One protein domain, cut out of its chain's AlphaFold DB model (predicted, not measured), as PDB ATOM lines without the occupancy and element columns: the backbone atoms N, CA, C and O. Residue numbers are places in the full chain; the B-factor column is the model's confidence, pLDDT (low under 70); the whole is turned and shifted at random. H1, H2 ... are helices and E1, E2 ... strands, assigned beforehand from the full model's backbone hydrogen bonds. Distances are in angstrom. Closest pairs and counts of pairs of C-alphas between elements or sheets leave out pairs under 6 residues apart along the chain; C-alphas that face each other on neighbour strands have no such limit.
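Overview. This is residues 13 to 149 and 161 to 229 of the 810 residues of an uncharacterized protein of viral metagenome (UniProt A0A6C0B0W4). With little regular structure, the domain is a twisted antiparallel sheet, E3-E2-E6-E7-E8-E1-E9, with H1 and H3 over one face and a loop-rich lobe with hairpin E4-E5 and H2 beyond E3. The 206 printed residues, 76 in named elements, run E1-H1-E2-E3-E4-E5-H2-E6-E7-E8-H3-E9, class mixed. It is compact, radius of gyration of the C-alphas 19.4 A, spanning 63 by 45 by 36 A.

Arrangement. E1, residues 13-21, neighbours E9, residues 226-229: N 18 and O 229 are 2.8 A apart. H1, residues 34-40, is close to but not clearly touching H3, residues 200-210: C-alphas 37 and 208, the closest, are 6.7 A apart. In both, every O i to N i+4 pair is within hydrogen-bond range. E6, E7 and E8, residues 165-171, 177-183 and 188-194, form a meander, antiparallel neighbours in turn: N 168 and O 180, 2.8 A.

Along the chain. C-alpha 13 begins E1 at (116.573, -10.168, 49.112); C-alpha 229 ends E9 at (113.072, -20.375, 60.980).

Size, cuts and confidence. C-alphas 149 and 161 are 20.9 A apart across the cut; 39 residues have pLDDT under 70.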
ATOM      1  N   GLU A  13     115.258 -10.174  48.464       56.25
ATOM      2  CA  GLU A  13     116.573 -10.168  49.112       56.25
ATOM      3  C   GLU A  13     116.745 -11.418  49.991       56.25
ATOM      4  O   GLU A  13     115.757 -11.981  50.480       56.25
ATOM      5  N   PRO A  14     117.993 -11.894  50.189       55.28
ATOM      6  CA  PRO A  14     118.258 -13.285  50.507       55.28
ATOM      7  C   PRO A  14     117.490 -13.720  51.745       55.28
ATOM      8  O   PRO A  14     117.787 -13.307  52.877       55.28
ATOM      9  N   VAL A  15     116.531 -14.611  51.487       66.94
ATOM     10  CA  VAL A  15     115.918 -15.445  52.502       66.94
ATOM     11  C   VAL A  15     117.073 -16.022  53.305       66.94
ATOM     12  O   VAL A  15     118.051 -16.537  52.760       66.94
ATOM     13  N   THR A  16     117.014 -15.871  54.612       80.88
ATOM     14  CA  THR A  16     117.900 -16.592  55.503       80.88
ATOM     15  C   THR A  16     117.134 -17.611  56.280       80.88
ATOM     16  O   THR A  16     115.989 -17.377  56.655       80.88
ATOM     17  N   TYR A  17     117.783 -18.730  56.551       85.81
ATOM     18  CA  TYR A  17     117.222 -19.752  57.400       85.81
ATOM     19  C   TYR A  17     118.006 -19.870  58.695       85.81
ATOM     20  O   TYR A  17     119.186 -19.525  58.785       85.81
ATOM     21  N   SER A  18     117.323 -20.371  59.713       85.69
ATOM     22  CA  SER A  18     117.982 -21.054  60.811       85.69
ATOM     23  C   SER A  18     117.596 -22.525  60.781       85.69
ATOM     24  O   SER A  18     116.447 -22.865  60.489       85.69
ATOM     25  N   MET A  19     118.570 -23.393  61.012       87.50
ATOM     26  CA  MET A  19     118.433 -24.842  60.900       87.50
ATOM     27  C   MET A  19     119.008 -25.504  62.134       87.50
ATOM     28  O   MET A  19     120.049 -25.095  62.643       87.50
ATOM     29  N   LEU A  20     118.329 -26.558  62.567       85.25
ATOM     30  CA  LEU A  20     118.835 -27.470  63.570       85.25
ATOM     31  C   LEU A  20     119.300 -28.735  62.853       85.25
ATOM     32  O   LEU A  20     118.491 -29.384  62.193       85.25
ATOM     33  N   ILE A  21     120.580 -29.068  62.971       84.00
ATOM     34  CA  ILE A  21     121.128 -30.352  62.534       84.00
ATOM     35  C   ILE A  21     121.228 -31.230  63.773       84.00
ATOM     36  O   ILE A  21     121.911 -30.884  64.742       84.00
ATOM     37  N   ASN A  22     120.539 -32.362  63.725       80.38
ATOM     38  CA  ASN A  22     120.620 -33.389  64.753       80.38
ATOM     39  C   ASN A  22     121.462 -34.559  64.243       80.38
ATOM     40  O   ASN A  22     121.490 -34.841  63.044       80.38
ATOM     41  N   THR A  23     122.150 -35.226  65.166       75.38
ATOM     42  CA  THR A  23     122.889 -36.454  64.877       75.38
ATOM     43  C   THR A  23     121.956 -37.655  64.843       75.38
ATOM     44  O   THR A  23     120.908 -37.675  65.501       75.38
ATOM     45  N   ASP A  24     122.363 -38.675  64.090       71.00
ATOM     46  CA  ASP A  24     121.682 -39.961  64.094       71.00
ATOM     47  C   ASP A  24     121.700 -40.566  65.514       71.00
ATOM     48  O   ASP A  24     122.741 -40.705  66.164       71.00
ATOM     49  N   LYS A  25     120.506 -40.914  66.009       58.59
ATOM     50  CA  LYS A  25     120.271 -41.430  67.368       58.59
ATOM     51  C   LYS A  25     120.894 -42.805  67.599       58.59
ATOM     52  O   LYS A  25     120.977 -43.219  68.759       58.59
ATOM     53  N   SER A  26     121.308 -43.504  66.542       62.16
ATOM     54  CA  SER A  26     122.069 -44.750  66.656       62.16
ATOM     55  C   SER A  26     123.331 -44.565  67.521       62.16
ATOM     56  O   SER A  26     123.662 -45.445  68.314       62.16
ATOM     57  N   ASN A  27     123.936 -43.370  67.511       57.25
ATOM     58  CA  ASN A  27     125.060 -42.991  68.369       57.25
ATOM     59  C   ASN A  27     124.623 -42.114  69.558       57.25
ATOM     60  O   ASN A  27     124.957 -40.931  69.634       57.25
ATOM     61  N   LYS A  28     123.942 -42.698  70.558       58.19
ATOM     62  CA  LYS A  28     123.581 -42.022  71.836       58.19
ATOM     63  C   LYS A  28     124.770 -41.404  72.604       58.19
ATOM     64  O   LYS A  28     124.560 -40.722  73.604       58.19
ATOM     65  N   THR A  29     126.003 -41.636  72.160       59.72
ATOM     66  CA  THR A  29     127.257 -41.175  72.764       59.72
ATOM     67  C   THR A  29     127.976 -40.092  71.959       59.72
ATOM     68  O   THR A  29     129.132 -39.812  72.274       59.72
ATOM     69  N   THR A  30     127.354 -39.462  70.946       62.28
ATOM     70  CA  THR A  30     128.029 -38.385  70.191       62.28
ATOM     71  C   THR A  30     128.220 -37.143  71.067       62.28
ATOM     72  O   THR A  30     127.422 -36.210  71.089       62.28
ATOM     73  N   VAL A  31     129.306 -37.150  71.829       82.81
ATOM     74  CA  VAL A  31     129.822 -36.001  72.557       82.81
ATOM     75  C   VAL A  31     130.839 -35.337  71.642       82.81
ATOM     76  O   VAL A  31     131.818 -35.968  71.244       82.81
ATOM     77  N   ILE A  32     130.603 -34.074  71.296       88.00
ATOM     78  CA  ILE A  32     131.605 -33.257  70.613       88.00
ATOM     79  C   ILE A  32     132.550 -32.698  71.673       88.00
ATOM     80  O   ILE A  32     132.129 -31.963  72.574       88.00
ATOM     81  N   ASP A  33     133.837 -33.018  71.555       91.44
ATOM     82  CA  ASP A  33     134.889 -32.353  72.313       91.44
ATOM     83  C   ASP A  33     135.061 -30.924  71.789       91.44
ATOM     84  O   ASP A  33     135.755 -30.654  70.809       91.44
ATOM     85  N   GLN A  34     134.404 -29.985  72.460       90.62
ATOM     86  CA  GLN A  34     134.390 -28.579  72.069       90.62
ATOM     87  C   GLN A  34     135.772 -27.930  72.098       90.62
ATOM     88  O   GLN A  34     136.030 -27.039  71.293       90.62
ATOM     89  N   LYS A  35     136.677 -28.382  72.977       88.56
ATOM     90  CA  LYS A  35     138.046 -27.854  73.016       88.56
ATOM     91  C   LYS A  35     138.799 -28.279  71.767       88.56
ATOM     92  O   LYS A  35     139.379 -27.431  71.092       88.56
ATOM     93  N   LYS A  36     138.723 -29.568  71.430       92.38
ATOM     94  CA  LYS A  36     139.341 -30.114  70.219       92.38
ATOM     95  C   LYS A  36     138.736 -29.507  68.954       92.38
ATOM     96  O   LYS A  36     139.479 -29.146  68.045       92.38
ATOM     97  N   LEU A  37     137.414 -29.315  68.927       93.62
ATOM     98  CA  LEU A  37     136.718 -28.637  67.833       93.62
ATOM     99  C   LEU A  37     137.295 -27.237  67.636       93.62
ATOM    100  O   LEU A  37     137.764 -26.905  66.555       93.62
ATOM    101  N   VAL A  38     137.325 -26.426  68.689       91.75
ATOM    102  CA  VAL A  38     137.816 -25.048  68.611       91.75
ATOM    103  C   VAL A  38     139.278 -24.987  68.197       91.75
ATOM    104  O   VAL A  38     139.622 -24.159  67.363       91.75
ATOM    105  N   GLN A  39     140.137 -25.856  68.725       89.69
ATOM    106  CA  GLN A  39     141.560 -25.862  68.384       89.69
ATOM    107  C   GLN A  39     141.790 -26.248  66.919       89.69
ATOM    108  O   GLN A  39     142.488 -25.539  66.197       89.69
ATOM    109  N   ASN A  40     141.128 -27.304  66.450       94.56
ATOM    110  CA  ASN A  40     141.439 -27.912  65.158       94.56
ATOM    111  C   ASN A  40     140.572 -27.399  63.997       94.56
ATOM    112  O   ASN A  40     140.895 -27.666  62.841       94.56
ATOM    113  N   PHE A  41     139.483 -26.666  64.261       94.31
ATOM    114  CA  PHE A  41     138.613 -26.152  63.199       94.31
ATOM    115  C   PHE A  41     139.345 -25.098  62.363       94.31
ATOM    116  O   PHE A  41     139.629 -23.998  62.844       94.31
ATOM    117  N   LYS A  42     139.662 -25.422  61.109       93.75
ATOM    118  CA  LYS A  42     140.386 -24.517  60.206       93.75
ATOM    119  C   LYS A  42     139.449 -23.428  59.679       93.75
ATOM    120  O   LYS A  42     138.392 -23.736  59.129       93.75
ATOM    121  N   LEU A  43     139.856 -22.172  59.842       92.31
ATOM    122  CA  LEU A  43     139.218 -21.023  59.197       92.31
ATOM    123  C   LEU A  43     139.798 -20.814  57.791       92.31
ATOM    124  O   LEU A  43     140.919 -21.236  57.519       92.31
ATOM    125  N   ASP A  44     139.056 -20.130  56.922       92.31
ATOM    126  CA  ASP A  44     139.470 -19.850  55.534       92.31
ATOM    127  C   ASP A  44     140.283 -18.554  55.394       92.31
ATOM    128  O   ASP A  44     140.674 -18.158  54.295       92.31
ATOM    129  N   ILE A  45     140.551 -17.877  56.510       84.50
ATOM    130  CA  ILE A  45     141.378 -16.674  56.540       84.50
ATOM    131  C   ILE A  45     142.856 -17.027  56.344       84.50
ATOM    132  O   ILE A  45     143.392 -17.929  56.985       84.50
ATOM    133  N   LYS A  46     143.534 -16.272  55.476       75.62
ATOM    134  CA  LYS A  46     144.998 -16.258  55.417       75.62
ATOM    135  C   LYS A  46     145.489 -15.144  56.331       75.62
ATOM    136  O   LYS A  46     145.064 -13.999  56.182       75.62
ATOM    137  N   VAL A  47     146.336 -15.493  57.293       65.25
ATOM    138  CA  VAL A  47     147.040 -14.516  58.128       65.25
ATOM    139  C   VAL A  47     148.198 -13.971  57.293       65.25
ATOM    140  O   VAL A  47     148.953 -14.767  56.732       65.25
ATOM    141  N   ASP A  48     148.300 -12.648  57.152       63.59
ATOM    142  CA  ASP A  48     149.428 -12.027  56.451       63.59
ATOM    143  C   ASP A  48     150.756 -12.382  57.149       63.59
ATOM    144  O   ASP A  48     150.814 -12.595  58.365       63.59
ATOM    145  N   SER A  49     151.828 -12.465  56.358       56.53
ATOM    146  CA  SER A  49     153.171 -12.909  56.766       56.53
ATOM    147  C   SER A  49     153.793 -12.105  57.910       56.53
ATOM    148  O   SER A  49     154.729 -12.586  58.544       56.53
ATOM    149  N   ASP A  50     153.257 -10.920  58.204       62.94
ATOM    150  CA  ASP A  50     153.760 -10.023  59.247       62.94
ATOM    151  C   ASP A  50     153.293 -10.421  60.657       62.94
ATOM    152  O   ASP A  50     153.628  -9.761  61.639       62.94
ATOM    153  N   GLY A  51     152.508 -11.498  60.788       56.62
ATOM    154  CA  GLY A  51     152.143 -12.079  62.083       56.62
ATOM    155  C   GLY A  51     151.229 -11.204  62.945       56.62
ATOM    156  O   GLY A  51     150.951 -11.573  64.082       56.62
ATOM    157  N   ILE A  52     150.739 -10.073  62.423       56.47
ATOM    158  CA  ILE A  52     149.767  -9.209  63.100       56.47
ATOM    159  C   ILE A  52     148.363  -9.785  62.844       56.47
ATOM    160  O   ILE A  52     147.840  -9.651  61.731       56.47
ATOM    161  N   PRO A  53     147.711 -10.411  63.842       51.47
ATOM    162  CA  PRO A  53     146.374 -10.967  63.690       51.47
ATOM    163  C   PRO A  53     145.394  -9.792  63.599       51.47
ATOM    164  O   PRO A  53     145.024  -9.203  64.608       51.47
ATOM    165  N   GLY A  54     145.038  -9.381  62.384       53.84
ATOM    166  CA  GLY A  54     144.158  -8.226  62.178       53.84
ATOM    167  C   GLY A  54     144.083  -7.725  60.740       53.84
ATOM    168  O   GLY A  54     143.052  -7.189  60.340       53.84
ATOM    169  N   TYR A  55     145.124  -7.964  59.940       54.41
ATOM    170  CA  TYR A  55     145.127  -7.694  58.503       54.41
ATOM    171  C   TYR A  55     145.004  -9.019  57.761       54.41
ATOM    172  O   TYR A  55     145.973  -9.599  57.291       54.41
ATOM    173  N   THR A  56     143.795  -9.574  57.736       56.44
ATOM    174  CA  THR A  56     143.513 -10.681  56.826       56.44
ATOM    175  C   THR A  56     143.182 -10.079  55.471       56.44
ATOM    176  O   THR A  56     142.254  -9.274  55.327       56.44
ATOM    177  N   LYS A  57     143.922 -10.477  54.432       65.75
ATOM    178  CA  LYS A  57     143.424 -10.328  53.066       65.75
ATOM    179  C   LYS A  57     142.069 -11.038  53.033       65.75
ATOM    180  O   LYS A  57     142.010 -12.231  53.340       65.75
ATOM    181  N   LYS A  58     140.983 -10.296  52.768       72.44
ATOM    182  CA  LYS A  58     139.615 -10.843  52.833       72.44
ATOM    183  C   LYS A  58     139.572 -12.171  52.065       72.44
ATOM    184  O   LYS A  58     139.977 -12.174  50.899       72.44
ATOM    185  N   PRO A  59     139.153 -13.281  52.701       81.50
ATOM    186  CA  PRO A  59     139.126 -14.571  52.032       81.50
ATOM    187  C   PRO A  59     138.170 -14.515  50.838       81.50
ATOM    188  O   PRO A  59     137.240 -13.703  50.803       81.50
ATOM    189  N   ALA A  60     138.408 -15.369  49.843       87.88
ATOM    190  CA  ALA A  60     137.419 -15.580  48.795       87.88
ATOM    191  C   ALA A  60     136.148 -16.131  49.451       87.88
ATOM    192  O   ALA A  60     136.222 -17.072  50.238       87.88
ATOM    193  N   LEU A  61     135.006 -15.508  49.169       88.38
ATOM    194  CA  LEU A  61     133.735 -15.917  49.750       88.38
ATOM    195  C   LEU A  61     133.132 -17.074  48.937       88.38
ATOM    196  O   LEU A  61     133.249 -17.074  47.710       88.38
ATOM    197  N   PRO A  62     132.453 -18.023  49.597       93.19
ATOM    198  CA  PRO A  62     132.130 -18.008  51.020       93.19
ATOM    199  C   PRO A  62     133.251 -18.563  51.921       93.19
ATOM    200  O   PRO A  62     134.068 -19.360  51.468       93.19
ATOM    201  N   ALA A  63     133.284 -18.160  53.195       93.69
ATOM    202  CA  ALA A  63     134.401 -18.454  54.096       93.69
ATOM    203  C   ALA A  63     133.987 -18.601  55.570       93.69
ATOM    204  O   ALA A  63     133.177 -17.831  56.083       93.69
ATOM    205  N   PHE A  64     134.614 -19.523  56.301       94.31
ATOM    206  CA  PHE A  64     134.620 -19.537  57.766       94.31
ATOM    207  C   PHE A  64     135.638 -18.516  58.278       94.31
ATOM    208  O   PHE A  64     136.846 -18.706  58.129       94.31
ATOM    209  N   ILE A  65     135.154 -17.429  58.879       91.88
ATOM    210  CA  ILE A  65     135.970 -16.244  59.181       91.88
ATOM    211  C   ILE A  65     136.301 -16.075  60.661       91.88
ATOM    212  O   ILE A  65     137.281 -15.406  60.982       91.88
ATOM    213  N   SER A  66     135.521 -16.669  61.571       90.38
ATOM    214  CA  SER A  66     135.877 -16.687  62.991       90.38
ATOM    215  C   SER A  66     135.295 -17.878  63.752       90.38
ATOM    216  O   SER A  66     134.348 -18.519  63.301       90.38
ATOM    217  N   LYS A  67     135.870 -18.180  64.917       92.25
ATOM    218  CA  LYS A  67     135.386 -19.173  65.882       92.25
ATOM    219  C   LYS A  67     135.579 -18.662  67.307       92.25
ATOM    220  O   LYS A  67     136.580 -18.016  67.609       92.25
ATOM    221  N   ARG A  68     134.624 -18.950  68.186       89.50
ATOM    222  CA  ARG A  68     134.587 -18.526  69.584       89.50
ATOM    223  C   ARG A  68     134.087 -19.648  70.479       89.50
ATOM    224  O   ARG A  68     133.226 -20.432  70.094       89.50
ATOM    225  N   PHE A  69     134.590 -19.697  71.700       88.62
ATOM    226  CA  PHE A  69     134.131 -20.630  72.715       88.62
ATOM    227  C   PHE A  69     134.179 -19.978  74.086       88.62
ATOM    228  O   PHE A  69     135.155 -19.311  74.431       88.62
ATOM    229  N   PHE A  70     133.115 -20.176  74.860       78.88
ATOM    230  CA  PHE A  70     133.006 -19.693  76.229       78.88
ATOM    231  C   PHE A  70     132.473 -20.822  77.104       78.88
ATOM    232  O   PHE A  70     131.317 -21.232  76.982       78.88
ATOM    233  N   GLN A  71     133.316 -21.314  78.005       78.88
ATOM    234  CA  GLN A  71     132.914 -22.277  79.017       78.88
ATOM    235  C   GLN A  71     132.944 -21.597  80.381       78.88
ATOM    236  O   GLN A  71     134.015 -21.363  80.938       78.88
ATOM    237  N   ILE A  72     131.757 -21.293  80.911       65.56
ATOM    238  CA  ILE A  72     131.595 -20.856  82.301       65.56
ATOM    239  C   ILE A  72     131.479 -22.127  83.132       65.56
ATOM    240  O   ILE A  72     130.480 -22.845  83.027       65.56
ATOM    241  N   GLN A  73     132.500 -22.441  83.926       64.31
ATOM    242  CA  GLN A  73     132.393 -23.577  84.837       64.31
ATOM    243  C   GLN A  73     131.502 -23.194  86.024       64.31
ATOM    244  O   GLN A  73     131.455 -22.037  86.433       64.31
ATOM    245  N   ASN A  74     130.724 -24.166  86.517       57.56
ATOM    246  CA  ASN A  74     129.729 -23.991  87.579       57.56
ATOM    247  C   ASN A  74     130.194 -23.018  88.676       57.56
ATOM    248  O   ASN A  74     131.218 -23.253  89.317       57.56
ATOM    249  N   LEU A  75     129.371 -21.996  88.940       56.38
ATOM    250  CA  LEU A  75     129.569 -20.981  89.988       56.38
ATOM    251  C   LEU A  75     129.826 -21.581  91.384       56.38
ATOM    252  O   LEU A  75     130.360 -20.906  92.254       56.38
ATOM    253  N   GLU A  76     129.465 -22.847  91.594       59.72
ATOM    254  CA  GLU A  76     129.634 -23.577  92.854       59.72
ATOM    255  C   GLU A  76     131.077 -24.045  93.124       59.72
ATOM    256  O   GLU A  76     131.388 -24.427  94.249       59.72
ATOM    257  N   LYS A  77     131.980 -24.031  92.130       59.19
ATOM    258  CA  LYS A  77     133.400 -24.389  92.319       59.19
ATOM    259  C   LYS A  77     134.321 -23.288  91.767       59.19
ATOM    260  O   LYS A  77     134.834 -23.441  90.659       59.19
ATOM    261  N   PRO A  78     134.587 -22.216  92.541       55.91
ATOM    262  CA  PRO A  78     135.305 -21.018  92.080       55.91
ATOM    263  C   PRO A  78     136.774 -21.242  91.668       55.91
ATOM    264  O   PRO A  78     137.380 -20.360  91.070       55.91
ATOM    265  N   ASN A  79     137.352 -22.418  91.934       57.31
ATOM    266  CA  ASN A  79     138.783 -22.680  91.720       57.31
ATOM    267  C   ASN A  79     139.122 -23.293  90.353       57.31
ATOM    268  O   ASN A  79     140.252 -23.728  90.135       57.31
ATOM    269  N   LYS A  80     138.163 -23.384  89.432       57.25
ATOM    270  CA  LYS A  80     138.356 -24.038  88.137       57.25
ATOM    271  C   LYS A  80     138.276 -22.981  87.032       57.25
ATOM    272  O   LYS A  80     137.275 -22.291  86.902       57.25
ATOM    273  N   SER A  81     139.379 -22.791  86.307       58.78
ATOM    274  CA  SER A  81     139.585 -21.650  85.408       58.78
ATOM    275  C   SER A  81     138.555 -21.600  84.274       58.78
ATOM    276  O   SER A  81     138.470 -22.548  83.489       58.78
ATOM    277  N   ASP A  82     137.854 -20.471  84.144       68.62
ATOM    278  CA  ASP A  82     137.074 -20.137  82.950       68.62
ATOM    279  C   ASP A  82     137.971 -20.219  81.708       68.62
ATOM    280  O   ASP A  82     139.075 -19.662  81.684       68.62
ATOM    281  N   PHE A  83     137.496 -20.925  80.684       72.31
ATOM    282  CA  PHE A  83     138.191 -21.061  79.409       72.31
ATOM    283  C   PHE A  83     137.403 -20.311  78.337       72.31
ATOM    284  O   PHE A  83     136.225 -20.596  78.101       72.31
ATOM    285  N   SER A  84     138.064 -19.351  77.696       81.00
ATOM    286  CA  SER A  84     137.543 -18.635  76.540       81.00
ATOM    287  C   SER A  84     138.555 -18.694  75.408       81.00
ATOM    288  O   SER A  84     139.762 -18.684  75.649       81.00
ATOM    289  N   TYR A  85     138.048 -18.790  74.186       84.19
ATOM    290  CA  TYR A  85     138.846 -18.761  72.974       84.19
ATOM    291  C   TYR A  85     138.125 -17.936  71.905       84.19
ATOM    292  O   TYR A  85     136.916 -18.096  71.736       84.19
ATOM    293  N   SER A  86     138.839 -17.084  71.172       85.31
ATOM    294  CA  SER A  86     138.333 -16.333  70.015       85.31
ATOM    295  C   SER A  86     139.411 -16.240  68.940       85.31
ATOM    296  O   SER A  86     140.503 -15.748  69.214       85.31
ATOM    297  N   TYR A  87     139.093 -16.665  67.717       84.62
ATOM    298  CA  TYR A  87     139.994 -16.584  66.568       84.62
ATOM    299  C   TYR A  87     139.261 -16.074  65.312       84.62
ATOM    300  O   TYR A  87     138.222 -16.647  64.987       84.62
ATOM    301  N   PRO A  88     139.757 -15.036  64.607       86.19
ATOM    302  CA  PRO A  88     140.869 -14.195  65.036       86.19
ATOM    303  C   PRO A  88     140.560 -13.547  66.400       86.19
ATOM    304  O   PRO A  88     139.393 -13.515  66.827       86.19
ATOM    305  N   PRO A  89     141.589 -13.098  67.132       84.19
ATOM    306  CA  PRO A  89     141.355 -12.449  68.406       84.19
ATOM    307  C   PRO A  89     140.407 -11.249  68.243       84.19
ATOM    308  O   PRO A  89     140.432 -10.561  67.225       84.19
ATOM    309  N   ASN A  90     139.520 -11.009  69.214       84.88
ATOM    310  CA  ASN A  90     138.570  -9.890  69.128       84.88
ATOM    311  C   ASN A  90     139.315  -8.546  69.207       84.88
ATOM    312  O   ASN A  90     140.227  -8.391  70.016       84.88
ATOM    313  N   GLY A  91     138.895  -7.554  68.425       81.69
ATOM    314  CA  GLY A  91     139.495  -6.218  68.423       81.69
ATOM    315  C   GLY A  91     139.341  -5.501  67.074       81.69
ATOM    316  O   GLY A  91     138.532  -5.942  66.253       81.69
ATOM    317  N   PRO A  92     140.100  -4.412  66.839       88.50
ATOM    318  CA  PRO A  92     141.077  -3.821  67.762       88.50
ATOM    319  C   PRO A  92     140.410  -3.254  69.025       88.50
ATOM    320  O   PRO A  92     139.271  -2.789  68.978       88.50
ATOM    321  N   ILE A  93     141.108  -3.309  70.162       90.44
ATOM    322  CA  ILE A  93     140.707  -2.602  71.385       90.44
ATOM    323  C   ILE A  93     140.740  -1.096  71.082       90.44
ATOM    324  O   ILE A  93     141.631  -0.622  70.381       90.44
ATOM    325  N   GLU A  94     139.766  -0.326  71.569       89.81
ATOM    326  CA  GLU A  94     139.751   1.128  71.353       89.81
ATOM    327  C   GLU A  94     141.043   1.764  71.916       89.81
ATOM    328  O   GLU A  94     141.464   1.389  73.014       89.81
ATOM    329  N   PRO A  95     141.685   2.721  71.214       93.12
ATOM    330  CA  PRO A  95     142.857   3.421  71.736       93.12
ATOM    331  C   PRO A  95     142.618   3.987  73.140       93.12
ATOM    332  O   PRO A  95     141.508   4.433  73.437       93.12
ATOM    333  N   ASP A  96     143.670   3.998  73.960       94.50
ATOM    334  CA  ASP A  96     143.687   4.428  75.370       94.50
ATOM    335  C   ASP A  96     143.067   3.435  76.372       94.50
ATOM    336  O   ASP A  96     143.116   3.670  77.581       94.50
ATOM    337  N   PHE A  97     142.509   2.314  75.906       95.75
ATOM    338  CA  PHE A  97     141.957   1.272  76.771       95.75
ATOM    339  C   PHE A  97     142.881   0.062  76.889       95.75
ATOM    340  O   PHE A  97     143.571  -0.316  75.943       95.75
ATOM    341  N   VAL A  98     142.831  -0.588  78.050       96.69
ATOM    342  CA  VAL A  98     143.479  -1.869  78.334       96.69
ATOM    343  C   VAL A  98     142.435  -2.888  78.780       96.69
ATOM    344  O   VAL A  98     141.475  -2.557  79.482       96.69
ATOM    345  N   CYS A  99     142.588  -4.137  78.354       95.12
ATOM    346  CA  CYS A  99     141.741  -5.222  78.834       95.12
ATOM    347  C   CYS A  99     142.210  -5.721  80.204       95.12
ATOM    348  O   CYS A  99     143.346  -6.157  80.346       95.12
ATOM    349  N   LEU A 100     141.304  -5.788  81.182       94.19
ATOM    350  CA  LEU A 100     141.595  -6.289  82.533       94.19
ATOM    351  C   LEU A 100     142.004  -7.773  82.605       94.19
ATOM    352  O   LEU A 100     142.436  -8.227  83.659       94.19
ATOM    353  N   PHE A 101     141.804  -8.554  81.538       91.88
ATOM    354  CA  PHE A 101     142.020 -10.008  81.564       91.88
ATOM    355  C   PHE A 101     143.211 -10.472  80.735       91.88
ATOM    356  O   PHE A 101     143.838 -11.457  81.108       91.88
ATOM    357  N   CYS A 102     143.477  -9.828  79.598       93.19
ATOM    358  CA  CYS A 102     144.623 -10.160  78.750       93.19
ATOM    359  C   CYS A 102     145.689  -9.067  78.714       93.19
ATOM    360  O   CYS A 102     146.698  -9.269  78.055       93.19
ATOM    361  N   GLU A 103     145.452  -7.925  79.370       95.56
ATOM    362  CA  GLU A 103     146.388  -6.797  79.491       95.56
ATOM    363  C   GLU A 103     146.820  -6.158  78.156       95.56
ATOM    364  O   GLU A 103     147.610  -5.214  78.139       95.56
ATOM    365  N   GLU A 104     146.247  -6.599  77.032       94.81
ATOM    366  CA  GLU A 104     146.455  -5.973  75.729       94.81
ATOM    367  C   GLU A 104     145.863  -4.564  75.700       94.81
ATOM    368  O   GLU A 104     144.746  -4.312  76.174       94.81
ATOM    369  N   LYS A 105     146.641  -3.646  75.123       93.62
ATOM    370  CA  LYS A 105     146.331  -2.219  75.027       93.62
ATOM    371  C   LYS A 105     145.887  -1.859  73.615       93.62
ATOM    372  O   LYS A 105     146.518  -2.267  72.638       93.62
ATOM    373  N   GLY A 106     144.838  -1.052  73.493       90.62
ATOM    374  CA  GLY A 106     144.397  -0.513  72.208       90.62
ATOM    375  C   GLY A 106     145.522   0.256  71.494       90.62
ATOM    376  O   GLY A 106     146.290   0.954  72.156       90.62
ATOM    377  N   PRO A 107     145.650   0.149  70.157       91.38
ATOM    378  CA  PRO A 107     144.736  -0.502  69.220       91.38
ATOM    379  C   PRO A 107     145.013  -1.998  68.973       91.38
ATOM    380  O   PRO A 107     144.586  -2.531  67.951       91.38
ATOM    381  N   ARG A 108     145.747  -2.700  69.849       88.88
ATOM    382  CA  ARG A 108     145.964  -4.146  69.680       88.88
ATOM    383  C   ARG A 108     144.663  -4.924  69.874       88.88
ATOM    384  O   ARG A 108     143.695  -4.429  70.448       88.88
ATOM    385  N   PHE A 109     144.632  -6.145  69.360       89.56
ATOM    386  CA  PHE A 109     143.533  -7.075  69.589       89.56
ATOM    387  C   PHE A 109     143.708  -7.748  70.955       89.56
ATOM    388  O   PHE A 109     144.805  -7.770  71.509       89.56
ATOM    389  N   HIS A 110     142.637  -8.306  71.510       90.62
ATOM    390  CA  HIS A 110     142.748  -9.193  72.668       90.62
ATOM    391  C   HIS A 110     143.653 -10.397  72.345       90.62
ATOM    392  O   HIS A 110     143.833 -10.741  71.185       90.62
ATOM    393  N   LEU A 111     144.173 -11.103  73.353       89.38
ATOM    394  CA  LEU A 111     144.756 -12.432  73.135       89.38
ATOM    395  C   LEU A 111     143.671 -13.445  72.729       89.38
ATOM    396  O   LEU A 111     142.525 -13.337  73.177       89.38
ATOM    397  N   GLU A 112     144.029 -14.466  71.939       86.31
ATOM    398  CA  GLU A 112     143.097 -15.529  71.509       86.31
ATOM    399  C   GLU A 112     142.401 -16.217  72.687       86.31
ATOM    400  O   GLU A 112     141.236 -16.584  72.595       86.31
ATOM    401  N   ASN A 113     143.108 -16.363  73.807       87.44
ATOM    402  CA  ASN A 113     142.649 -17.007  75.035       87.44
ATOM    403  C   ASN A 113     142.186 -16.007  76.115       87.44
ATOM    404  O   ASN A 113     142.102 -16.361  77.295       87.44
ATOM    405  N   CYS A 114     141.912 -14.748  75.746       87.69
ATOM    406  CA  CYS A 114     141.406 -13.748  76.682       87.69
ATOM    407  C   CYS A 114     140.101 -14.236  77.326       87.69
ATOM    408  O   CYS A 114     139.121 -14.492  76.634       87.69
ATOM    409  N   LYS A 115     140.058 -14.307  78.666       84.69
ATOM    410  CA  LYS A 115     138.899 -14.825  79.418       84.69
ATOM    411  C   LYS A 115     137.603 -14.049  79.161       84.69
ATOM    412  O   LYS A 115     136.521 -14.625  79.249       84.69
ATOM    413  N   ARG A 116     137.699 -12.741  78.894       84.94
ATOM    414  CA  ARG A 116     136.550 -11.853  78.650       84.94
ATOM    415  C   ARG A 116     136.893 -10.790  77.600       84.94
ATOM    416  O   ARG A 116     137.126  -9.645  77.966       84.94
ATOM    417  N   PRO A 117     136.910 -11.126  76.301       87.19
ATOM    418  CA  PRO A 117     137.268 -10.200  75.232       87.19
ATOM    419  C   PRO A 117     136.063  -9.331  74.826       87.19
ATOM    420  O   PRO A 117     135.582  -9.400  73.691       87.19
ATOM    421  N   PHE A 118     135.517  -8.584  75.790       86.12
ATOM    422  CA  PHE A 118     134.321  -7.746  75.649       86.12
ATOM    423  C   PHE A 118     134.608  -6.306  76.077       86.12
ATOM    424  O   PHE A 118     135.414  -6.092  76.978       86.12
ATOM    425  N   ASP A 119     133.857  -5.337  75.550       87.19
ATOM    426  CA  ASP A 119     133.963  -3.921  75.945       87.19
ATOM    427  C   ASP A 119     133.848  -3.710  77.468       87.19
ATOM    428  O   ASP A 119     134.514  -2.848  78.027       87.19
ATOM    429  N   SER A 120     133.054  -4.523  78.175       85.94
ATOM    430  CA  SER A 120     132.911  -4.439  79.640       85.94
ATOM    431  C   SER A 120     134.176  -4.814  80.421       85.94
ATOM    432  O   SER A 120     134.267  -4.537  81.614       85.94
ATOM    433  N   SER A 121     135.145  -5.455  79.768       89.25
ATOM    434  CA  SER A 121     136.451  -5.781  80.341       89.25
ATOM    435  C   SER A 121     137.487  -4.673  80.182       89.25
ATOM    436  O   SER A 121     138.589  -4.796  80.714       89.25
ATOM    437  N   LEU A 122     137.162  -3.637  79.408       94.00
ATOM    438  CA  LEU A 122     138.087  -2.576  79.063       94.00
ATOM    439  C   LEU A 122     138.028  -1.469  80.116       94.00
ATOM    440  O   LEU A 122     136.946  -1.032  80.526       94.00
ATOM    441  N   VAL A 123     139.200  -0.997  80.516       95.50
ATOM    442  CA  VAL A 123     139.376   0.160  81.396       95.50
ATOM    443  C   VAL A 123     140.336   1.151  80.764       95.50
ATOM    444  O   VAL A 123     141.171   0.777  79.943       95.50
ATOM    445  N   LEU A 124     140.191   2.422  81.117       95.50
ATOM    446  CA  LEU A 124     141.092   3.471  80.663       95.50
ATOM    447  C   LEU A 124     142.494   3.225  81.236       95.50
ATOM    448  O   LEU A 124     142.652   3.157  82.450       95.50
ATOM    449  N   ASP A 125     143.501   3.076  80.379       95.00
ATOM    450  CA  ASP A 125     144.871   2.747  80.799       95.00
ATOM    451  C   ASP A 125     145.551   3.931  81.502       95.00
ATOM    452  O   ASP A 125     146.225   3.773  82.516       95.00
ATOM    453  N   HIS A 126     145.343   5.141  80.982       90.75
ATOM    454  CA  HIS A 126     145.920   6.372  81.512       90.75
ATOM    455  C   HIS A 126     145.022   7.577  81.199       90.75
ATOM    456  O   HIS A 126     144.171   7.528  80.314       90.75
ATOM    457  N   THR A 127     145.203   8.686  81.921       86.38
ATOM    458  CA  THR A 127     144.522   9.950  81.608       86.38
ATOM    459  C   THR A 127     144.932  10.416  80.220       86.38
ATOM    460  O   THR A 127     146.118  10.647  79.982       86.38
ATOM    461  N   THR A 128     143.968  10.605  79.319       84.81
ATOM    462  CA  THR A 128     144.249  11.059  77.952       84.81
ATOM    463  C   THR A 128     143.529  12.369  77.644       84.81
ATOM    464  O   THR A 128     142.433  12.614  78.160       84.81
ATOM    465  N   PRO A 129     144.080  13.219  76.755       84.00
ATOM    466  CA  PRO A 129     143.386  14.417  76.284       84.00
ATOM    467  C   PRO A 129     142.030  14.113  75.629       84.00
ATOM    468  O   PRO A 129     141.168  14.988  75.555       84.00
ATOM    469  N   ARG A 130     141.831  12.876  75.152       86.50
ATOM    470  CA  ARG A 130     140.572  12.405  74.561       86.50
ATOM    471  C   ARG A 130     139.451  12.292  75.602       86.50
ATOM    472  O   ARG A 130     138.287  12.485  75.249       86.50
ATOM    473  N   PHE A 131     139.797  12.040  76.868       87.56
ATOM    474  CA  PHE A 131     138.867  11.856  77.986       87.56
ATOM    475  C   PHE A 131     139.277  12.704  79.209       87.56
ATOM    476  O   PHE A 131     139.642  12.162  80.255       87.56
ATOM    477  N   PRO A 132     139.228  14.045  79.108       85.75
ATOM    478  CA  PRO A 132     139.753  14.923  80.146       85.75
ATOM    479  C   PRO A 132     138.962  14.794  81.456       85.75
ATOM    480  O   PRO A 132     137.730  14.854  81.457       85.75
ATOM    481  N   GLY A 133     139.687  14.654  82.570       87.44
ATOM    482  CA  GLY A 133     139.117  14.566  83.919       87.44
ATOM    483  C   GLY A 133     138.549  13.196  84.299       87.44
ATOM    484  O   GLY A 133     137.856  13.101  85.308       87.44
ATOM    485  N   ILE A 134     138.808  12.150  83.506       89.75
ATOM    486  CA  ILE A 134     138.459  10.769  83.850       89.75
ATOM    487  C   ILE A 134     139.713  10.054  84.354       89.75
ATOM    488  O   ILE A 134     140.728  10.027  83.662       89.75
ATOM    489  N   GLU A 135     139.637   9.486  85.556       91.62
ATOM    490  CA  GLU A 135     140.758   8.772  86.171       91.62
ATOM    491  C   GLU A 135     141.065   7.443  85.447       91.62
ATOM    492  O   GLU A 135     140.145   6.795  84.929       91.62
ATOM    493  N   PRO A 136     142.342   7.009  85.410       94.50
ATOM    494  CA  PRO A 136     142.714   5.683  84.919       94.50
ATOM    495  C   PRO A 136     141.966   4.587  85.690       94.50
ATOM    496  O   PRO A 136     141.649   4.740  86.867       94.50
ATOM    497  N   GLY A 137     141.661   3.478  85.025       92.44
ATOM    498  CA  GLY A 137     140.844   2.395  85.575       92.44
ATOM    499  C   GLY A 137     139.335   2.578  85.370       92.44
ATOM    500  O   GLY A 137     138.577   1.630  85.568       92.44
ATOM    501  N   ALA A 138     138.875   3.750  84.920       92.56
ATOM    502  CA  ALA A 138     137.468   3.948  84.593       92.56
ATOM    503  C   ALA A 138     137.018   3.015  83.451       92.56
ATOM    504  O   ALA A 138     137.654   2.929  82.399       92.56
ATOM    505  N   HIS A 139     135.898   2.318  83.661       92.00
ATOM    506  CA  HIS A 139     135.385   1.338  82.706       92.00
ATOM    507  C   HIS A 139     134.910   1.975  81.394       92.00
ATOM    508  O   HIS A 139     134.318   3.060  81.357       92.00
ATOM    509  N   TYR A 140     135.118   1.246  80.300       88.25
ATOM    510  CA  TYR A 140     134.760   1.660  78.946       88.25
ATOM    511  C   TYR A 140     133.290   2.052  78.781       88.25
ATOM    512  O   TYR A 140     132.985   3.017  78.086       88.25
ATOM    513  N   ASP A 141     132.362   1.357  79.434       84.69
ATOM    514  CA  ASP A 141     130.924   1.641  79.354       84.69
ATOM    515  C   ASP A 141     130.510   2.933  80.086       84.69
ATOM    516  O   ASP A 141     129.494   3.554  79.741       84.69
ATOM    517  N   VAL A 142     131.317   3.380  81.052       83.38
ATOM    518  CA  VAL A 142     131.167   4.677  81.727       83.38
ATOM    519  C   VAL A 142     131.600   5.814  80.798       83.38
ATOM    520  O   VAL A 142     130.909   6.836  80.711       83.38
ATOM    521  N   ILE A 143     132.705   5.610  80.074       83.25
ATOM    522  CA  ILE A 143     133.363   6.616  79.229       83.25
ATOM    523  C   ILE A 143     132.694   6.709  77.853       83.25
ATOM    524  O   ILE A 143     132.229   7.774  77.433       83.25
ATOM    525  N   ILE A 144     132.596   5.583  77.147       79.56
ATOM    526  CA  ILE A 144     132.058   5.492  75.793       79.56
ATOM    527  C   ILE A 144     130.619   4.985  75.849       79.56
ATOM    528  O   ILE A 144     130.313   3.798  75.732       79.56
ATOM    529  N   LYS A 145     129.681   5.930  75.933       65.19
ATOM    530  CA  LYS A 145     128.250   5.645  75.754       65.19
ATOM    531  C   LYS A 145     127.949   5.340  74.285       65.19
ATOM    532  O   LYS A 145     127.461   6.212  73.561       65.19
ATOM    533  N   LYS A 146     128.189   4.103  73.832       54.59
ATOM    534  CA  LYS A 146     127.732   3.643  72.508       54.59
ATOM    535  C   LYS A 146     126.212   3.837  72.406       54.59
ATOM    536  O   LYS A 146     125.433   3.337  73.222       54.59
ATOM    537  N   SER A 147     125.758   4.586  71.400       38.34
ATOM    538  CA  SER A 147     124.338   4.865  71.168       38.34
ATOM    539  C   SER A 147     123.584   3.606  70.709       38.34
ATOM    540  O   SER A 147     123.348   3.393  69.520       38.34
ATOM    541  N   GLY A 148     123.168   2.756  71.647       40.66
ATOM    542  CA  GLY A 148     122.393   1.549  71.332       40.66
ATOM    543  C   GLY A 148     122.446   0.440  72.374       40.66
ATOM    544  O   GLY A 148     121.516  -0.357  72.420       40.66
ATOM    545  N   GLN A 149     123.451   0.427  73.249       36.78
ATOM    546  CA  GLN A 149     123.513  -0.483  74.390       36.78
ATOM    547  C   GLN A 149     123.149   0.283  75.665       36.78
ATOM    548  O   GLN A 149     124.007   0.788  76.382       36.78
ATOM    549  N   LYS A 161     121.569 -20.762  80.061       44.31
ATOM    550  CA  LYS A 161     123.009 -20.608  80.181       44.31
ATOM    551  C   LYS A 161     123.594 -21.281  78.941       44.31
ATOM    552  O   LYS A 161     123.641 -22.501  78.882       44.31
ATOM    553  N   PHE A 162     124.008 -20.486  77.951       51.66
ATOM    554  CA  PHE A 162     124.709 -20.911  76.728       51.66
ATOM    555  C   PHE A 162     126.133 -21.406  77.046       51.66
ATOM    556  O   PHE A 162     127.071 -21.222  76.279       51.66
ATOM    557  N   THR A 163     126.317 -21.968  78.235       57.38
ATOM    558  CA  THR A 163     127.567 -22.500  78.746       57.38
ATOM    559  C   THR A 163     127.731 -23.871  78.112       57.38
ATOM    560  O   THR A 163     126.868 -24.717  78.323       57.38
ATOM    561  N   ASP A 164     128.793 -24.056  77.325       75.62
ATOM    562  CA  ASP A 164     129.102 -25.248  76.512       75.62
ATOM    563  C   ASP A 164     128.566 -25.212  75.066       75.62
ATOM    564  O   ASP A 164     127.931 -26.161  74.593       75.62
ATOM    565  N   GLN A 165     128.859 -24.145  74.312       88.94
ATOM    566  CA  GLN A 165     128.689 -24.099  72.848       88.94
ATOM    567  C   GLN A 165     129.897 -23.456  72.161       88.94
ATOM    568  O   GLN A 165     130.436 -22.463  72.649       88.94
ATOM    569  N   VAL A 166     130.298 -24.006  71.012       91.81
ATOM    570  CA  VAL A 166     131.274 -23.389  70.098       91.81
ATOM    571  C   VAL A 166     130.510 -22.571  69.068       91.81
ATOM    572  O   VAL A 166     129.636 -23.105  68.393       91.81
ATOM    573  N   GLU A 167     130.828 -21.290  68.941       93.62
ATOM    574  CA  GLU A 167     130.253 -20.392  67.944       93.62
ATOM    575  C   GLU A 167     131.234 -20.218  66.782       93.62
ATOM    576  O   GLU A 167     132.387 -19.867  66.993       93.62
ATOM    577  N   ILE A 168     130.802 -20.460  65.552       94.88
ATOM    578  CA  ILE A 168     131.598 -20.310  64.331       94.88
ATOM    579  C   ILE A 168     130.867 -19.315  63.436       94.88
ATOM    580  O   ILE A 168     129.653 -19.413  63.268       94.88
ATOM    581  N   ILE A 169     131.586 -18.351  62.870       94.06
ATOM    582  CA  ILE A 169     131.027 -17.369  61.943       94.06
ATOM    583  C   ILE A 169     131.438 -17.732  60.524       94.06
ATOM    584  O   ILE A 169     132.624 -17.854  60.210       94.06
ATOM    585  N   TYR A 170     130.429 -17.877  59.677       94.88
ATOM    586  CA  TYR A 170     130.551 -18.131  58.252       94.88
ATOM    587  C   TYR A 170     130.033 -16.923  57.476       94.88
ATOM    588  O   TYR A 170     128.938 -16.440  57.748       94.88
ATOM    589  N   GLU A 171     130.799 -16.423  56.518       92.19
ATOM    590  CA  GLU A 171     130.399 -15.334  55.634       92.19
ATOM    591  C   GLU A 171     130.099 -15.902  54.244       92.19
ATOM    592  O   GLU A 171     130.953 -16.520  53.609       92.19
ATOM    593  N   SER A 172     128.868 -15.714  53.772       91.38
ATOM    594  CA  SER A 172     128.438 -16.208  52.460       91.38
ATOM    595  C   SER A 172     128.956 -15.330  51.309       91.38
ATOM    596  O   SER A 172     129.446 -14.223  51.522       91.38
ATOM    597  N   VAL A 173     128.760 -15.762  50.055       88.06
ATOM    598  CA  VAL A 173     129.084 -14.966  48.846       88.06
ATOM    599  C   VAL A 173     128.401 -13.590  48.851       88.06
ATOM    600  O   VAL A 173     128.962 -12.606  48.372       88.06
ATOM    601  N   SER A 174     127.216 -13.490  49.461       82.62
ATOM    602  CA  SER A 174     126.477 -12.232  49.614       82.62
ATOM    603  C   SER A 174     126.968 -11.369  50.786       82.62
ATOM    604  O   SER A 174     126.265 -10.439  51.174       82.62
ATOM    605  N   LYS A 175     128.126 -11.685  51.390       87.12
ATOM    606  CA  LYS A 175     128.707 -11.002  52.565       87.12
ATOM    607  C   LYS A 175     127.796 -11.012  53.795       87.12
ATOM    608  O   LYS A 175     127.810 -10.087  54.605       87.12
ATOM    609  N   LYS A 176     126.939 -12.031  53.910       85.50
ATOM    610  CA  LYS A 176     126.046 -12.183  55.063       85.50
ATOM    611  C   LYS A 176     126.692 -13.120  56.070       85.50
ATOM    612  O   LYS A 176     127.010 -14.260  55.734       85.50
ATOM    613  N   GLU A 177     126.850 -12.638  57.296       90.81
ATOM    614  CA  GLU A 177     127.353 -13.441  58.405       90.81
ATOM    615  C   GLU A 177     126.280 -14.416  58.900       90.81
ATOM    616  O   GLU A 177     125.123 -14.060  59.134       90.81
ATOM    617  N   THR A 178     126.700 -15.661  59.072       91.94
ATOM    618  CA  THR A 178     125.934 -16.787  59.584       91.94
ATOM    619  C   THR A 178     126.598 -17.254  60.864       91.94
ATOM    620  O   THR A 178     127.793 -17.546  60.878       91.94
ATOM    621  N   THR A 179     125.825 -17.354  61.940       93.44
ATOM    622  CA  THR A 179     126.320 -17.864  63.220       93.44
ATOM    623  C   THR A 179     125.989 -19.343  63.334       93.44
ATOM    624  O   THR A 179     124.825 -19.725  63.290       93.44
ATOM    625  N   ILE A 180     126.997 -20.183  63.512       94.88
ATOM    626  CA  ILE A 180     126.861 -21.631  63.663       94.88
ATOM    627  C   ILE A 180     127.221 -21.975  65.101       94.88
ATOM    628  O   ILE A 180     128.331 -21.704  65.545       94.88
ATOM    629  N   ARG A 181     126.294 -22.570  65.847       93.00
ATOM    630  CA  ARG A 181     126.506 -22.975  67.239       93.00
ATOM    631  C   ARG A 181     126.555 -24.483  67.343       93.00
ATOM    632  O   ARG A 181     125.566 -25.145  67.052       93.00
ATOM    633  N   VAL A 182     127.683 -25.016  67.788       93.06
ATOM    634  CA  VAL A 182     127.899 -26.450  67.975       93.06
ATOM    635  C   VAL A 182     127.846 -26.771  69.465       93.06
ATOM    636  O   VAL A 182     128.715 -26.374  70.247       93.06
ATOM    637  N   SER A 183     126.797 -27.482  69.864       89.94
ATOM    638  CA  SER A 183     126.567 -27.893  71.248       89.94
ATOM    639  C   SER A 183     127.318 -29.182  71.576       89.94
ATOM    640  O   SER A 183     127.611 -29.998  70.703       89.94
ATOM    641  N   ARG A 184     127.619 -29.394  72.861       87.81
ATOM    642  CA  ARG A 184     128.366 -30.575  73.327       87.81
ATOM    643  C   ARG A 184     127.666 -31.901  73.009       87.81
ATOM    644  O   ARG A 184     128.336 -32.901  72.780       87.81
ATOM    645  N   ASN A 185     126.335 -31.901  72.985       84.25
ATOM    646  CA  ASN A 185     125.498 -33.058  72.650       84.25
ATOM    647  C   ASN A 185     125.426 -33.356  71.139       84.25
ATOM    648  O   ASN A 185     124.579 -34.138  70.720       84.25
ATOM    649  N   GLY A 186     126.234 -32.682  70.318       86.19
ATOM    650  CA  GLY A 186     126.231 -32.854  68.873       86.19
ATOM    651  C   GLY A 186     125.286 -31.916  68.132       86.19
ATOM    652  O   GLY A 186     125.506 -31.688  66.956       86.19
ATOM    653  N   THR A 187     124.287 -31.302  68.771       87.69
ATOM    654  CA  THR A 187     123.339 -30.429  68.063       87.69
ATOM    655  C   THR A 187     124.048 -29.213  67.456       87.69
ATOM    656  O   THR A 187     124.670 -28.425  68.178       87.69
ATOM    657  N   ILE A 188     123.894 -29.015  66.143       91.94
ATOM    658  CA  ILE A 188     124.383 -27.825  65.438       91.94
ATOM    659  C   ILE A 188     123.194 -26.923  65.120       91.94
ATOM    660  O   ILE A 188     122.232 -27.342  64.482       91.94
ATOM    661  N   ASN A 189     123.268 -25.669  65.549       91.38
ATOM    662  CA  ASN A 189     122.287 -24.645  65.239       91.38
ATOM    663  C   ASN A 189     122.901 -23.604  64.299       91.38
ATOM    664  O   ASN A 189     123.766 -22.827  64.704       91.38
ATOM    665  N   ILE A 190     122.455 -23.593  63.049       92.19
ATOM    666  CA  ILE A 190     122.836 -22.602  62.043       92.19
ATOM    667  C   ILE A 190     121.841 -21.449  62.130       92.19
ATOM    668  O   ILE A 190     120.641 -21.681  62.055       92.19
ATOM    669  N   ILE A 191     122.319 -20.213  62.256       88.81
ATOM    670  CA  ILE A 191     121.500 -19.015  62.443       88.81
ATOM    671  C   ILE A 191     121.806 -18.018  61.327       88.81
ATOM    672  O   ILE A 191     122.929 -17.534  61.200       88.81
ATOM    673  N   SER A 192     120.766 -17.646  60.583       87.38
ATOM    674  CA  SER A 192     120.807 -16.656  59.495       87.38
ATOM    675  C   SER A 192     121.661 -17.043  58.273       87.38
ATOM    676  O   SER A 192     122.223 -16.166  57.621       87.38
ATOM    677  N   ALA A 193     121.718 -18.333  57.923       89.62
ATOM    678  CA  ALA A 193     122.386 -18.808  56.707       89.62
ATOM    679  C   ALA A 193     121.643 -18.391  55.444       89.62
ATOM    680  O   ALA A 193     120.413 -18.390  55.437       89.62
ATOM    681  N   ASN A 194     122.372 -18.076  54.369       87.25
ATOM    682  CA  ASN A 194     121.776 -17.802  53.059       87.25
ATOM    683  C   ASN A 194     120.944 -19.011  52.605       87.25
ATOM    684  O   ASN A 194     121.469 -20.113  52.518       87.25
ATOM    685  N   PHE A 195     119.660 -18.811  52.310       83.50
ATOM    686  CA  PHE A 195     118.722 -19.878  51.955       83.50
ATOM    687  C   PHE A 195     119.142 -20.735  50.773       83.50
ATOM    688  O   PHE A 195     118.859 -21.933  50.783       83.50
ATOM    689  N   PHE A 196     119.826 -20.142  49.800       83.50
ATOM    690  CA  PHE A 196     120.291 -20.852  48.615       83.50
ATOM    691  C   PHE A 196     121.554 -21.680  48.876       83.50
ATOM    692  O   PHE A 196     121.922 -22.516  48.055       83.50
ATOM    693  N   ASP A 197     122.193 -21.502  50.033       87.25
ATOM    694  CA  ASP A 197     123.334 -22.305  50.440       87.25
ATOM    695  C   ASP A 197     122.880 -23.599  51.124       87.25
ATOM    696  O   ASP A 197     122.841 -23.742  52.352       87.25
ATOM    697  N   ASN A 198     122.516 -24.557  50.275       85.75
ATOM    698  CA  ASN A 198     122.202 -25.921  50.688       85.75
ATOM    699  C   ASN A 198     123.470 -26.755  50.961       85.75
ATOM    700  O   ASN A 198     123.358 -27.873  51.458       85.75
ATOM    701  N   THR A 199     124.665 -26.233  50.653       92.38
ATOM    702  CA  THR A 199     125.940 -26.949  50.834       92.38
ATOM    703  C   THR A 199     126.528 -26.765  52.231       92.38
ATOM    704  O   THR A 199     127.193 -27.669  52.742       92.38
ATOM    705  N   LEU A 200     126.225 -25.637  52.881       94.31
ATOM    706  CA  LEU A 200     126.746 -25.275  54.197       94.31
ATOM    707  C   LEU A 200     126.571 -26.362  55.275       94.31
ATOM    708  O   LEU A 200     127.554 -26.643  55.960       94.31
ATOM    709  N   PRO A 201     125.402 -27.019  55.448       93.75
ATOM    710  CA  PRO A 201     125.260 -28.098  56.430       93.75
ATOM    711  C   PRO A 201     126.277 -29.229  56.233       93.75
ATOM    712  O   PRO A 201     126.904 -29.669  57.197       93.75
ATOM    713  N   GLY A 202     126.474 -29.667  54.985       94.31
ATOM    714  CA  GLY A 202     127.428 -30.721  54.641       94.31
ATOM    715  C   GLY A 202     128.876 -30.293  54.880       94.31
ATOM    716  O   GLY A 202     129.649 -31.048  55.467       94.31
ATOM    717  N   GLU A 203     129.225 -29.062  54.501       95.69
ATOM    718  CA  GLU A 203     130.566 -28.512  54.723       95.69
ATOM    719  C   GLU A 203     130.883 -28.357  56.220       95.69
ATOM    720  O   GLU A 203     131.971 -28.729  56.653       95.69
ATOM    721  N   ILE A 204     129.933 -27.895  57.046       95.12
ATOM    722  CA  ILE A 204     130.115 -27.813  58.507       95.12
ATOM    723  C   ILE A 204     130.406 -29.197  59.088       95.12
ATOM    724  O   ILE A 204     131.353 -29.353  59.859       95.12
ATOM    725  N   VAL A 205     129.607 -30.200  58.718       94.25
ATOM    726  CA  VAL A 205     129.778 -31.573  59.207       94.25
ATOM    727  C   VAL A 205     131.126 -32.145  58.794       94.25
ATOM    728  O   VAL A 205     131.835 -32.700  59.634       94.25
ATOM    729  N   LYS A 206     131.522 -31.948  57.534       95.12
ATOM    730  CA  LYS A 206     132.845 -32.328  57.042       95.12
ATOM    731  C   LYS A 206     133.955 -31.683  57.878       95.12
ATOM    732  O   LYS A 206     134.802 -32.394  58.405       95.12
ATOM    733  N   ARG A 207     133.901 -30.365  58.102       95.50
ATOM    734  CA  ARG A 207     134.918 -29.655  58.897       95.50
ATOM    735  C   ARG A 207     134.953 -30.090  60.358       95.50
ATOM    736  O   ARG A 207     136.033 -30.161  60.936       95.50
ATOM    737  N   ILE A 208     133.802 -30.387  60.962       94.19
ATOM    738  CA  ILE A 208     133.738 -30.944  62.321       94.19
ATOM    739  C   ILE A 208     134.420 -32.315  62.354       94.19
ATOM    740  O   ILE A 208     135.241 -32.550  63.239       94.19
ATOM    741  N   ASN A 209     134.155 -33.189  61.384       93.88
ATOM    742  CA  ASN A 209     134.820 -34.492  61.294       93.88
ATOM    743  C   ASN A 209     136.338 -34.359  61.136       93.88
ATOM    744  O   ASN A 209     137.084 -35.030  61.848       93.88
ATOM    745  N   ASP A 210     136.797 -33.426  60.298       95.25
ATOM    746  CA  ASP A 210     138.224 -33.159  60.072       95.25
ATOM    747  C   ASP A 210     138.955 -32.693  61.347       95.25
ATOM    748  O   ASP A 210     140.170 -32.856  61.471       95.25
ATOM    749  N   THR A 211     138.236 -32.144  62.336       95.56
ATOM    750  CA  THR A 211     138.829 -31.781  63.638       95.56
ATOM    751  C   THR A 211     139.117 -32.985  64.539       95.56
ATOM    752  O   THR A 211     139.874 -32.865  65.512       95.56
ATOM    753  N   GLY A 212     138.480 -34.130  64.266       93.94
ATOM    754  CA  GLY A 212     138.460 -35.302  65.139       93.94
ATOM    755  C   GLY A 212     137.806 -35.047  66.503       93.94
ATOM    756  O   GLY A 212     138.127 -35.753  67.461       93.94
ATOM    757  N   ALA A 213     136.981 -34.002  66.632       92.19
ATOM    758  CA  ALA A 213     136.306 -33.635  67.878       92.19
ATOM    759  C   ALA A 213     135.118 -34.540  68.224       92.19
ATOM    760  O   ALA A 213     134.733 -34.622  69.388       92.19
ATOM    761  N   SER A 214     134.523 -35.204  67.236       88.56
ATOM    762  CA  SER A 214     133.470 -36.192  67.450       88.56
ATOM    763  C   SER A 214     134.061 -37.558  67.796       88.56
ATOM    764  O   SER A 214     135.052 -38.001  67.213       88.56
ATOM    765  N   VAL A 215     133.422 -38.265  68.729       81.19
ATOM    766  CA  VAL A 215     133.667 -39.696  68.947       81.19
ATOM    767  C   VAL A 215     132.986 -40.460  67.802       81.19
ATOM    768  O   VAL A 215     131.818 -40.820  67.902       81.19
ATOM    769  N   GLY A 216     133.693 -40.619  66.679       83.19
ATOM    770  CA  GLY A 216     133.188 -41.230  65.440       83.19
ATOM    771  C   GLY A 216     132.916 -40.224  64.313       83.19
ATOM    772  O   GLY A 216     133.196 -39.032  64.449       83.19
ATOM    773  N   VAL A 217     132.380 -40.710  63.189       84.06
ATOM    774  CA  VAL A 217     131.983 -39.865  62.049       84.06
ATOM    775  C   VAL A 217     130.643 -39.210  62.368       84.06
ATOM    776  O   VAL A 217     129.625 -39.884  62.499       84.06
ATOM    777  N   TYR A 218     130.644 -37.888  62.500       85.69
ATOM    778  CA  TYR A 218     129.438 -37.082  62.583       85.69
ATOM    779  C   TYR A 218     128.708 -37.137  61.232       85.69
ATOM    780  O   TYR A 218     129.291 -36.815  60.194       85.69
ATOM    781  N   SER A 219     127.433 -37.520  61.237       89.06
ATOM    782  CA  SER A 219     126.561 -37.544  60.060       89.06
ATOM    783  C   SER A 219     125.281 -36.744  60.316       89.06
ATOM    784  O   SER A 219     124.836 -36.585  61.457       89.06
ATOM    785  N   ILE A 220     124.708 -36.198  59.243       88.75
ATOM    786  CA  ILE A 220     123.423 -35.494  59.279       88.75
ATOM    787  C   ILE A 220     122.315 -36.543  59.325       88.75
ATOM    788  O   ILE A 220     122.257 -37.395  58.443       88.75
ATOM    789  N   ASP A 221     121.421 -36.454  60.310       87.00
ATOM    790  CA  ASP A 221     120.157 -37.192  60.296       87.00
ATOM    791  C   ASP A 221     119.130 -36.396  59.466       87.00
ATOM    792  O   ASP A 221     118.662 -35.351  59.941       87.00
ATOM    793  N   PRO A 222     118.786 -36.824  58.236       83.56
ATOM    794  CA  PRO A 222     117.886 -36.070  57.369       83.56
ATOM    795  C   PRO A 222     116.453 -36.010  57.911       83.56
ATOM    796  O   PRO A 222     115.743 -35.056  57.613       83.56
ATOM    797  N   GLU A 223     116.030 -36.968  58.741       81.75
ATOM    798  CA  GLU A 223     114.678 -36.996  59.312       81.75
ATOM    799  C   GLU A 223     114.522 -36.022  60.481       81.75
ATOM    800  O   GLU A 223     113.413 -35.605  60.808       81.75
ATOM    801  N   LYS A 224     115.624 -35.656  61.144       82.06
ATOM    802  CA  LYS A 224     115.617 -34.736  62.295       82.06
ATOM    803  C   LYS A 224     116.259 -33.391  62.010       82.06
ATOM    804  O   LYS A 224     116.256 -32.528  62.893       82.06
ATOM    805  N   THR A 225     116.834 -33.222  60.826       83.56
ATOM    806  CA  THR A 225     117.448 -31.972  60.389       83.56
ATOM    807  C   THR A 225     116.426 -31.149  59.632       83.56
ATOM    808  O   THR A 225     115.917 -31.569  58.599       83.56
ATOM    809  N   TYR A 226     116.124 -29.956  60.136       84.69
ATOM    810  CA  TYR A 226     115.096 -29.116  59.534       84.69
ATOM    811  C   TYR A 226     115.387 -27.622  59.699       84.69
ATOM    812  O   TYR A 226     115.975 -27.169  60.687       84.69
ATOM    813  N   LYS A 227     114.965 -26.834  58.701       86.88
ATOM    814  CA  LYS A 227     114.965 -25.365  58.747       86.88
ATOM    815  C   LYS A 227     113.818 -24.924  59.651       86.88
ATOM    816  O   LYS A 227     112.673 -25.059  59.242       86.88
ATOM    817  N   TYR A 228     114.102 -24.435  60.858       84.25
ATOM    818  CA  TYR A 228     113.079 -24.098  61.860       84.25
ATOM    819  C   TYR A 228     112.608 -22.642  61.825       84.25
ATOM    820  O   TYR A 228     111.597 -22.292  62.441       84.25
ATOM    821  N   LEU A 229     113.360 -21.789  61.135       86.19
ATOM    822  CA  LEU A 229     113.072 -20.375  60.980       86.19
ATOM    823  C   LEU A 229     113.460 -19.952  59.568       86.19
ATOM    824  O   LEU A 229     114.607 -20.150  59.183       86.19
TER     825      LEU A 229